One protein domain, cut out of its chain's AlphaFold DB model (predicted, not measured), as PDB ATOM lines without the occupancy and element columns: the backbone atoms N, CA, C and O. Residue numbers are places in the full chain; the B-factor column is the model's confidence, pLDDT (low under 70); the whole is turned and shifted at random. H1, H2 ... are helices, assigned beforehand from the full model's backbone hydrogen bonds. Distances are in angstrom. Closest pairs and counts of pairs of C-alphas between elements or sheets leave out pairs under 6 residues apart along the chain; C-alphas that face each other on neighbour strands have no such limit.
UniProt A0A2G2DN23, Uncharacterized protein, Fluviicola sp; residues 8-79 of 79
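Overview. This is residues 8 to 79 of the 79 residues of an uncharacterized protein of Fluviicola sp (UniProt A0A2G2DN23). The longest helix, H3, joins H1 and H2 at its first end in a small head of three helices, and its residues 48 to 57 stick out from that head as an arm. Beyond the arm an outstretched link leads to H4, which lies by itself at the far end of the domain and touches no helix. The printed part has 72 residues with four named helices, in the order H1, H2, H3, H4, and no named strand; the class is all helix. The whole is extended, with a radius of gyration of the C-alphas of 19.2 A, and elongated, with spans of 56 by 28 by 17 A.

Along the chain. H3, residues 38 to 57, is 28.2 A from first to last C-alpha and begins at C-alpha 38 at (142.009, 190.929, 179.449). Before it comes H2, residues 24 to 36, 19.2 A long. H1, residues 8 to 17, is 14.1 A long and begins at C-alpha 8 at (149.200, 196.859, 189.451). H4, residues 68 to 77, is 14.7 A long and ends at C-alpha 77 at (160.075, 178.666, 225.434).

Arrangement. H3 touches H1 with its residues 40 to 44 alone; the closest C-alphas are those of Cys 40 and Thr 11, 6.9 A apart. The two run the same way at a tilt of 35.4 degrees, only just steep. H3 and H2 only just touch, and only at the corner by their link, with 3 pairs of C-alphas within 8 A; the closest are those of Arg 41 and Leu 34, 5.6 A apart. Their lines are about perpendicular, only just, at 70.3 degrees. H1 and H2 touch, with the C-alphas of Ile 10 and Gln 30 closest at 5.9 A, and run opposite ways at a steep tilt of 53 degrees. H4 is apart from H1, H2 and H3. In H1, H3 and H4 every O i to N i+4 pair is within hydrogen-bond range; in H2 it is 8 of 9.

Size, cuts and confidence. The two C-alphas farthest apart are those of Ile 36 and Asn 76, at 56.1 A. The printed part has no cut and ends at residue 79, the chain's last residue. The link from H2 to H3 is tight, with 1 residue; those from H1 to H2, 6 residues, and from H3 to H4, 10 residues, are short. Residues 48 to 65, of which 48 to 57 belong to H3, stand free, and so do residues 67 to 73, of which 68 to 73 belong to H4. The mean pLDDT of the printed part is 87.1; residues 59 to 65 and residue 79 are under 70.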
ATOM      1  N   GLU A   8     148.492 197.189 188.210       93.88
ATOM      2  CA  GLU A   8     149.200 196.859 189.451       93.88
ATOM      3  C   GLU A   8     148.300 197.016 190.683       93.88
ATOM      4  O   GLU A   8     148.167 196.090 191.485       93.88
ATOM      5  N   GLN A   9     147.600 198.149 190.787       93.88
ATOM      6  CA  GLN A   9     146.639 198.419 191.857       93.88
ATOM      7  C   GLN A   9     145.505 197.391 191.860       93.88
ATOM      8  O   GLN A   9     145.130 196.888 192.914       93.88
ATOM      9  N   ILE A  10     144.993 197.025 190.683       94.50
ATOM     10  CA  ILE A  10     143.927 196.025 190.554       94.50
ATOM     11  C   ILE A  10     144.387 194.626 190.963       94.50
ATOM     12  O   ILE A  10     143.634 193.901 191.620       94.50
ATOM     13  N   THR A  11     145.604 194.228 190.588       94.50
ATOM     14  CA  THR A  11     146.169 192.946 191.024       94.50
ATOM     15  C   THR A  11     146.453 192.938 192.522       94.50
ATOM     16  O   THR A  11     146.163 191.947 193.184       94.50
ATOM     17  N   LEU A  12     146.921 194.055 193.083       94.38
ATOM     18  CA  LEU A  12     147.145 194.186 194.519       94.38
ATOM     19  C   LEU A  12     145.834 194.106 195.308       94.38
ATOM     20  O   LEU A  12     145.758 193.379 196.296       94.38
ATOM     21  N   ASP A  13     144.792 194.813 194.869       93.69
ATOM     22  CA  ASP A  13     143.471 194.757 195.501       93.69
ATOM     23  C   ASP A  13     142.887 193.344 195.432       93.69
ATOM     24  O   ASP A  13     142.312 192.859 196.405       93.69
ATOM     25  N   TYR A  14     143.084 192.643 194.312       94.12
ATOM     26  CA  TYR A  14     142.697 191.240 194.186       94.12
ATOM     27  C   TYR A  14     143.391 190.348 195.213       94.12
ATOM     28  O   TYR A  14     142.713 189.590 195.905       94.12
ATOM     29  N   GLU A  15     144.711 190.444 195.356       93.75
ATOM     30  CA  GLU A  15     145.431 189.622 196.330       93.75
ATOM     31  C   GLU A  15     145.052 189.998 197.772       93.75
ATOM     32  O   GLU A  15     144.789 189.116 198.587       93.75
ATOM     33  N   LYS A  16     144.869 191.292 198.072       93.50
ATOM     34  CA  LYS A  16     144.337 191.753 199.367       93.50
ATOM     35  C   LYS A  16     142.946 191.194 199.658       93.50
ATOM     36  O   LYS A  16     142.673 190.823 200.797       93.50
ATOM     37  N   SER A  17     142.083 191.089 198.645       92.31
ATOM     38  CA  SER A  17     140.712 190.587 198.809       92.31
ATOM     39  C   SER A  17     140.627 189.150 199.332       92.31
ATOM     40  O   SER A  17     139.587 188.753 199.851       92.31
ATOM     41  N   LYS A  18     141.716 188.377 199.220       88.94
ATOM     42  CA  LYS A  18     141.809 187.010 199.747       88.94
ATOM     43  C   LYS A  18     142.000 186.956 201.266       88.94
ATOM     44  O   LYS A  18     141.711 185.923 201.859       88.94
ATOM     45  N   PHE A  19     142.473 188.042 201.881       90.69
ATOM     46  CA  PHE A  19     142.787 188.112 203.315       90.69
ATOM     47  C   PHE A  19     141.907 189.113 204.067       90.69
ATOM     48  O   PHE A  19     141.683 188.960 205.264       90.69
ATOM     49  N   GLN A  20     141.402 190.136 203.377       92.44
ATOM     50  CA  GLN A  20     140.588 191.188 203.972       92.44
ATOM     51  C   GLN A  20     139.465 191.644 203.042       92.44
ATOM     52  O   GLN A  20     139.547 191.565 201.815       92.44
ATOM     53  N   THR A  21     138.413 192.192 203.638       90.81
ATOM     54  CA  THR A  21     137.269 192.727 202.907       90.81
ATOM     55  C   THR A  21     137.651 194.006 202.162       90.81
ATOM     56  O   THR A  21     137.979 195.016 202.778       90.81
ATOM     57  N   LEU A  22     137.549 193.997 200.829       89.19
ATOM     58  CA  LEU A  22     137.672 195.221 200.030       89.19
ATOM     59  C   LEU A  22     136.470 196.150 200.229       89.19
ATOM     60  O   LEU A  22     135.324 195.680 200.329       89.19
ATOM     61  N   SER A  23     136.733 197.460 200.167       91.81
ATOM     62  CA  SER A  23     135.696 198.493 200.142       91.81
ATOM     63  C   SER A  23     134.784 198.337 198.916       91.81
ATOM     64  O   SER A  23     135.169 197.773 197.886       91.81
ATOM     65  N   VAL A  24     133.549 198.841 199.003       91.44
ATOM     66  CA  VAL A  24     132.583 198.771 197.890       91.44
ATOM     67  C   VAL A  24     133.114 199.500 196.648       91.44
ATOM     68  O   VAL A  24     132.962 198.996 195.533       91.44
ATOM     69  N   LYS A  25     133.800 200.636 196.846       90.81
ATOM     70  CA  LYS A  25     134.441 201.412 195.775       90.81
ATOM     71  C   LYS A  25     135.508 200.584 195.056       90.81
ATOM     72  O   LYS A  25     135.486 200.505 193.829       90.81
ATOM     73  N   ASP A  26     136.377 199.910 195.805       90.62
ATOM     74  CA  ASP A  26     137.462 199.105 195.230       90.62
ATOM     75  C   ASP A  26     136.929 197.899 194.459       90.62
ATOM     76  O   ASP A  26     137.389 197.615 193.354       90.62
ATOM     77  N   ARG A  27     135.886 197.235 194.975       90.94
ATOM     78  CA  ARG A  27     135.227 196.138 194.246       90.94
ATOM     79  C   ARG A  27     134.624 196.609 192.929       90.94
ATOM     80  O   ARG A  27     134.697 195.885 191.936       90.94
ATOM     81  N   LEU A  28     134.010 197.793 192.906       92.50
ATOM     82  CA  LEU A  28     133.440 198.344 191.680       92.50
ATOM     83  C   LEU A  28     134.541 198.670 190.664       92.50
ATOM     84  O   LEU A  28     134.448 198.243 189.515       92.50
ATOM     85  N   GLN A  29     135.607 199.347 191.097       92.44
ATOM     86  CA  GLN A  29     136.754 199.665 190.241       92.44
ATOM     87  C   GLN A  29     137.412 198.404 189.674       92.44
ATOM     88  O   GLN A  29     137.725 198.352 188.486       92.44
ATOM     89  N   GLN A  30     137.540 197.356 190.488       91.69
ATOM     90  CA  GLN A  30     138.045 196.060 190.053       91.69
ATOM     91  C   GLN A  30     137.163 195.431 188.971       91.69
ATOM     92  O   GLN A  30     137.683 194.989 187.947       91.69
ATOM     93  N   ARG A  31     135.832 195.429 189.135       91.75
ATOM     94  CA  ARG A  31     134.912 194.911 188.104       91.75
ATOM     95  C   ARG A  31     135.014 195.686 186.795       91.75
ATOM     96  O   ARG A  31     135.061 195.062 185.737       91.75
ATOM     97  N   VAL A  32     135.065 197.017 186.866       92.56
ATOM     98  CA  VAL A  32     135.188 197.879 185.681       92.56
ATOM     99  C   VAL A  32     136.519 197.634 184.973       92.56
ATOM    100  O   VAL A  32     136.543 197.421 183.767       92.56
ATOM    101  N   HIS A  33     137.633 197.575 185.701       93.81
ATOM    102  CA  HIS A  33     138.926 197.300 185.078       93.81
ATOM    103  C   HIS A  33     138.954 195.910 184.423       93.81
ATOM    104  O   HIS A  33     139.484 195.743 183.327       93.81
ATOM    105  N   LEU A  34     138.344 194.906 185.055       91.81
ATOM    106  CA  LEU A  34     138.280 193.541 184.530       91.81
ATOM    107  C   LEU A  34     137.402 193.378 183.290       91.81
ATOM    108  O   LEU A  34     137.623 192.422 182.534       91.81
ATOM    109  N   SER A  35     136.424 194.257 183.058       92.69
ATOM    110  CA  SER A  35     135.633 194.226 181.823       92.69
ATOM    111  C   SER A  35     136.461 194.682 180.616       92.69
ATOM    112  O   SER A  35     136.273 194.138 179.529       92.69
ATOM    113  N   ILE A  36     137.448 195.558 180.834       93.56
ATOM    114  CA  ILE A  36     138.284 196.166 179.788       93.56
ATOM    115  C   ILE A  36     139.624 195.426 179.624       93.56
ATOM    116  O   ILE A  36     140.047 195.116 178.513       93.56
ATOM    117  N   CYS A  37     140.303 195.100 180.726       94.56
ATOM    118  CA  CYS A  37     141.651 194.538 180.707       94.56
ATOM    119  C   CYS A  37     141.641 193.003 180.744       94.56
ATOM    120  O   CYS A  37     141.467 192.360 181.787       94.56
ATOM    121  N   THR A  38     141.909 192.390 179.592       95.31
ATOM    122  CA  THR A  38     142.009 190.929 179.449       95.31
ATOM    123  C   THR A  38     143.202 190.336 180.202       95.31
ATOM    124  O   THR A  38     143.096 189.220 180.716       95.31
ATOM    125  N   LYS A  39     144.312 191.080 180.332       95.12
ATOM    126  CA  LYS A  39     145.516 190.645 181.064       95.12
ATOM    127  C   LYS A  39     145.223 190.442 182.550       95.12
ATOM    128  O   LYS A  39     145.477 189.360 183.071       95.12
ATOM    129  N   CYS A  40     144.602 191.424 183.207       95.31
ATOM    130  CA  CYS A  40     144.194 191.303 184.609       95.31
ATOM    131  C   CYS A  40     143.160 190.186 184.804       95.31
ATOM    132  O   CYS A  40     143.236 189.434 185.773       95.31
ATOM    133  N   ARG A  41     142.233 190.005 183.853       95.25
ATOM    134  CA  ARG A  41     141.265 188.898 183.894       95.25
ATOM    135  C   ARG A  41     141.945 187.527 183.836       95.25
ATOM    136  O   ARG A  41     141.543 186.618 184.563       95.25
ATOM    137  N   ARG A  42     142.962 187.371 182.982       96.50
ATOM    138  CA  ARG A  42     143.769 186.145 182.902       96.50
ATOM    139  C   ARG A  42     144.563 185.932 184.191       96.50
ATOM    140  O   ARG A  42     144.441 184.862 184.771       96.50
ATOM    141  N   TYR A  43     145.245 186.965 184.688       95.81
ATOM    142  CA  TYR A  43     145.973 186.910 185.958       95.81
ATOM    143  C   TYR A  43     145.102 186.379 187.104       95.81
ATOM    144  O   TYR A  43     145.499 185.447 187.795       95.81
ATOM    145  N   MET A  44     143.881 186.899 187.274       94.44
ATOM    146  CA  MET A  44     142.992 186.443 188.351       94.44
ATOM    147  C   MET A  44     142.568 184.982 188.189       94.44
ATOM    148  O   MET A  44     142.525 184.238 189.171       94.44
ATOM    149  N   LYS A  45     142.283 184.540 186.955       95.62
ATOM    150  CA  LYS A  45     141.987 183.127 186.675       95.62
ATOM    151  C   LYS A  45     143.176 182.230 187.009       95.62
ATOM    152  O   LYS A  45     142.973 181.186 187.627       95.62
ATOM    153  N   ASP A  46     144.381 182.628 186.621       96.19
ATOM    154  CA  ASP A  46     145.592 181.834 186.827       96.19
ATOM    155  C   ASP A  46     145.979 181.798 188.310       96.19
ATOM    156  O   ASP A  46     146.189 180.719 188.854       96.19
ATOM    157  N   SER A  47     145.926 182.936 189.006       94.75
ATOM    158  CA  SER A  47     146.127 183.026 190.459       94.75
ATOM    159  C   SER A  47     145.131 182.142 191.225       94.75
ATOM    160  O   SER A  47     145.520 181.401 192.124       94.75
ATOM    161  N   LYS A  48     143.847 182.121 190.826       94.25
ATOM    162  CA  LYS A  48     142.841 181.229 191.434       94.25
ATOM    163  C   LYS A  48     143.138 179.745 191.183       94.25
ATOM    164  O   LYS A  48     142.931 178.922 192.072       94.25
ATOM    165  N   LYS A  49     143.601 179.390 189.981       96.12
ATOM    166  CA  LYS A  49     143.993 178.010 189.655       96.12
ATOM    167  C   LYS A  49     145.213 177.571 190.457       96.12
ATOM    168  O   LYS A  49     145.196 176.467 190.986       96.12
ATOM    169  N   LEU A  50     146.224 178.432 190.566       93.88
ATOM    170  CA  LEU A  50     147.416 178.173 191.368       93.88
ATOM    171  C   LEU A  50     147.051 177.948 192.834       93.88
ATOM    172  O   LEU A  50     147.453 176.940 193.396       93.88
ATOM    173  N   ASP A  51     146.224 178.814 193.423       91.12
ATOM    174  CA  ASP A  51     145.760 178.653 194.805       91.12
ATOM    175  C   ASP A  51     145.029 177.314 195.014       91.12
ATOM    176  O   ASP A  51     145.310 176.574 195.956       91.12
ATOM    177  N   MET A  52     144.146 176.940 194.084       91.31
ATOM    178  CA  MET A  52     143.460 175.645 194.113       91.31
ATOM    179  C   MET A  52     144.435 174.463 193.992       91.31
ATOM    180  O   MET A  52     144.288 173.468 194.701       91.31
ATOM    181  N   TRP A  53     145.423 174.547 193.098       93.56
ATOM    182  CA  TRP A  53     146.430 173.501 192.920       93.56
ATOM    183  C   TRP A  53     147.323 173.357 194.141       93.56
ATOM    184  O   TRP A  53     147.572 172.231 194.555       93.56
ATOM    185  N   LEU A  54     147.752 174.465 194.745       89.31
ATOM    186  CA  LEU A  54     148.543 174.457 195.970       89.31
ATOM    187  C   LEU A  54     147.753 173.829 197.120       89.31
ATOM    188  O   LEU A  54     148.240 172.890 197.740       89.31
ATOM    189  N   LYS A  55     146.501 174.252 197.334       86.75
ATOM    190  CA  LYS A  55     145.626 173.677 198.369       86.75
ATOM    191  C   LYS A  55     145.417 172.174 198.202       86.75
ATOM    192  O   LYS A  55     145.420 171.449 199.189       86.75
ATOM    193  N   ARG A  56     145.260 171.705 196.959       88.12
ATOM    194  CA  ARG A  56     145.110 170.275 196.654       88.12
ATOM    195  C   ARG A  56     146.422 169.506 196.793       88.12
ATOM    196  O   ARG A  56     146.417 168.392 197.293       88.12
ATOM    197  N   ARG A  57     147.536 170.064 196.310       86.50
ATOM    198  CA  ARG A  57     148.842 169.387 196.278       86.50
ATOM    199  C   ARG A  57     149.431 169.210 197.664       86.50
ATOM    200  O   ARG A  57     150.091 168.200 197.908       86.50
ATOM    201  N   PHE A  58     149.252 170.224 198.498       83.00
ATOM    202  CA  PHE A  58     149.794 170.254 199.841       83.00
ATOM    203  C   PHE A  58     148.803 169.780 200.882       83.00
ATOM    204  O   PHE A  58     149.169 169.930 202.036       83.00
ATOM    205  N   GLU A  59     147.614 169.275 200.475       66.31
ATOM    206  CA  GLU A  59     146.473 168.961 201.351       66.31
ATOM    207  C   GLU A  59     146.609 169.779 202.623       66.31
ATOM    208  O   GLU A  59     147.076 169.241 203.621       66.31
ATOM    209  N   ILE A  60     146.367 171.100 202.563       58.78
ATOM    210  CA  ILE A  60     146.412 171.926 203.779       58.78
ATOM    211  C   ILE A  60     145.219 171.464 204.628       58.78
ATOM    212  O   ILE A  60     144.122 172.012 204.600       58.78
ATOM    213  N   SER A  61     145.473 170.344 205.272       56.41
ATOM    214  CA  SER A  61     144.706 169.385 206.033       56.41
ATOM    215  C   SER A  61     145.600 169.119 207.235       56.41
ATOM    216  O   SER A  61     145.952 167.994 207.565       56.41
ATOM    217  N   GLU A  62     146.035 170.190 207.873       56.03
ATOM    218  CA  GLU A  62     146.659 170.088 209.167       56.03
ATOM    219  C   GLU A  62     145.966 171.133 210.027       56.03
ATOM    220  O   GLU A  62     146.401 172.271 210.184       56.03
ATOM    221  N   GLU A  63     144.879 170.699 210.670       57.41
ATOM    222  CA  GLU A  63     144.898 170.849 212.119       57.41
ATOM    223  C   GLU A  63     146.272 170.334 212.561       57.41
ATOM    224  O   GLU A  63     146.473 169.125 212.652       57.41
ATOM    225  N   VAL A  64     147.249 171.229 212.727       61.38
ATOM    226  CA  VAL A  64     148.533 170.877 213.328       61.38
ATOM    227  C   VAL A  64     148.194 170.423 214.742       61.38
ATOM    228  O   VAL A  64     148.033 171.223 215.668       61.38
ATOM    229  N   ARG A  65     147.954 169.122 214.903       65.88
ATOM    230  CA  ARG A  65     147.637 168.515 216.187       65.88
ATOM    231  C   ARG A  65     148.949 168.335 216.914       65.88
ATOM    232  O   ARG A  65     149.524 167.256 216.916       65.88
ATOM    233  N   PHE A  66     149.403 169.417 217.536       76.38
ATOM    234  CA  PHE A  66     150.530 169.351 218.451       76.38
ATOM    235  C   PHE A  66     150.244 168.288 219.512       76.38
ATOM    236  O   PHE A  66     149.204 168.328 220.190       76.38
ATOM    237  N   SER A  67     151.178 167.361 219.670       81.12
ATOM    238  CA  SER A  67     151.206 166.434 220.790       81.12
ATOM    239  C   SER A  67     151.280 167.206 222.112       81.12
ATOM    240  O   SER A  67     151.663 168.381 222.167       81.12
ATOM    241  N   ALA A  68     150.903 166.555 223.214       81.56
ATOM    242  CA  ALA A  68     150.992 167.171 224.538       81.56
ATOM    243  C   ALA A  68     152.424 167.656 224.850       81.56
ATOM    244  O   ALA A  68     152.596 168.759 225.364       81.56
ATOM    245  N   GLN A  69     153.434 166.884 224.433       83.75
ATOM    246  CA  GLN A  69     154.853 167.206 224.608       83.75
ATOM    247  C   GLN A  69     155.280 168.444 223.807       83.75
ATOM    248  O   GLN A  69     155.973 169.308 224.339       83.75
ATOM    249  N   GLU A  70     154.830 168.587 222.558       83.00
ATOM    250  CA  GLU A  70     155.139 169.770 221.738       83.00
ATOM    251  C   GLU A  70     154.498 171.040 222.306       83.00
ATOM    252  O   GLU A  70     155.123 172.102 222.326       83.00
ATOM    253  N   LYS A  71     153.271 170.937 222.835       83.06
ATOM    254  CA  LYS A  71     152.595 172.060 223.504       83.06
ATOM    255  C   LYS A  71     153.341 172.504 224.760       83.06
ATOM    256  O   LYS A  71     153.441 173.702 225.024       83.06
ATOM    257  N   GLU A  72     153.852 171.557 225.534       86.94
ATOM    258  CA  GLU A  72     154.587 171.830 226.768       86.94
ATOM    259  C   GLU A  72     155.972 172.429 226.486       86.94
ATOM    260  O   GLU A  72     156.347 173.438 227.088       86.94
ATOM    261  N   ALA A  73     156.675 171.914 225.476       87.50
ATOM    262  CA  ALA A  73     157.928 172.487 224.994       87.50
ATOM    263  C   ALA A  73     157.758 173.928 224.478       87.50
ATOM    264  O   ALA A  73     158.609 174.780 224.740       87.50
ATOM    265  N   MET A  74     156.653 174.231 223.786       83.69
ATOM    266  CA  MET A  74     156.349 175.598 223.349       83.69
ATOM    267  C   MET A  74     156.042 176.537 224.520       83.69
ATOM    268  O   MET A  74     156.543 177.659 224.538       83.69
ATOM    269  N   LYS A  75     155.282 176.085 225.529       83.38
ATOM    270  CA  LYS A  75     155.016 176.880 226.745       83.38
ATOM    271  C   LYS A  75     156.297 177.236 227.498       83.38
ATOM    272  O   LYS A  75     156.418 178.357 227.979       83.38
ATOM    273  N   ASN A  76     157.251 176.312 227.573       84.62
ATOM    274  CA  ASN A  76     158.518 176.537 228.270       84.62
ATOM    275  C   ASN A  76     159.445 177.522 227.546       84.62
ATOM    276  O   ASN A  76     160.262 178.154 228.201       84.62
ATOM    277  N   LYS A  77     159.309 177.682 226.223       83.50
ATOM    278  CA  LYS A  77     160.075 178.666 225.434       83.50
ATOM    279  C   LYS A  77     159.496 180.086 225.470       83.50
ATOM    280  O   LYS A  77     160.137 181.002 224.970       83.50
ATOM    281  N   LEU A  78     158.279 180.254 225.990       76.25
ATOM    282  CA  LEU A  78     157.590 181.546 226.115       76.25
ATOM    283  C   LEU A  78     157.697 182.152 227.526       76.25
ATOM    284  O   LEU A  78     157.155 183.232 227.759       76.25
ATOM    285  N   LYS A  79     158.345 181.447 228.457       53.75
ATOM    286  CA  LYS A  79     158.762 181.969 229.764       53.75
ATOM    287  C   LYS A  79     160.167 182.542 229.663       53.75
ATOM    288  O   LYS A  79     160.411 183.534 230.379       53.75
TER     289      LYS A  79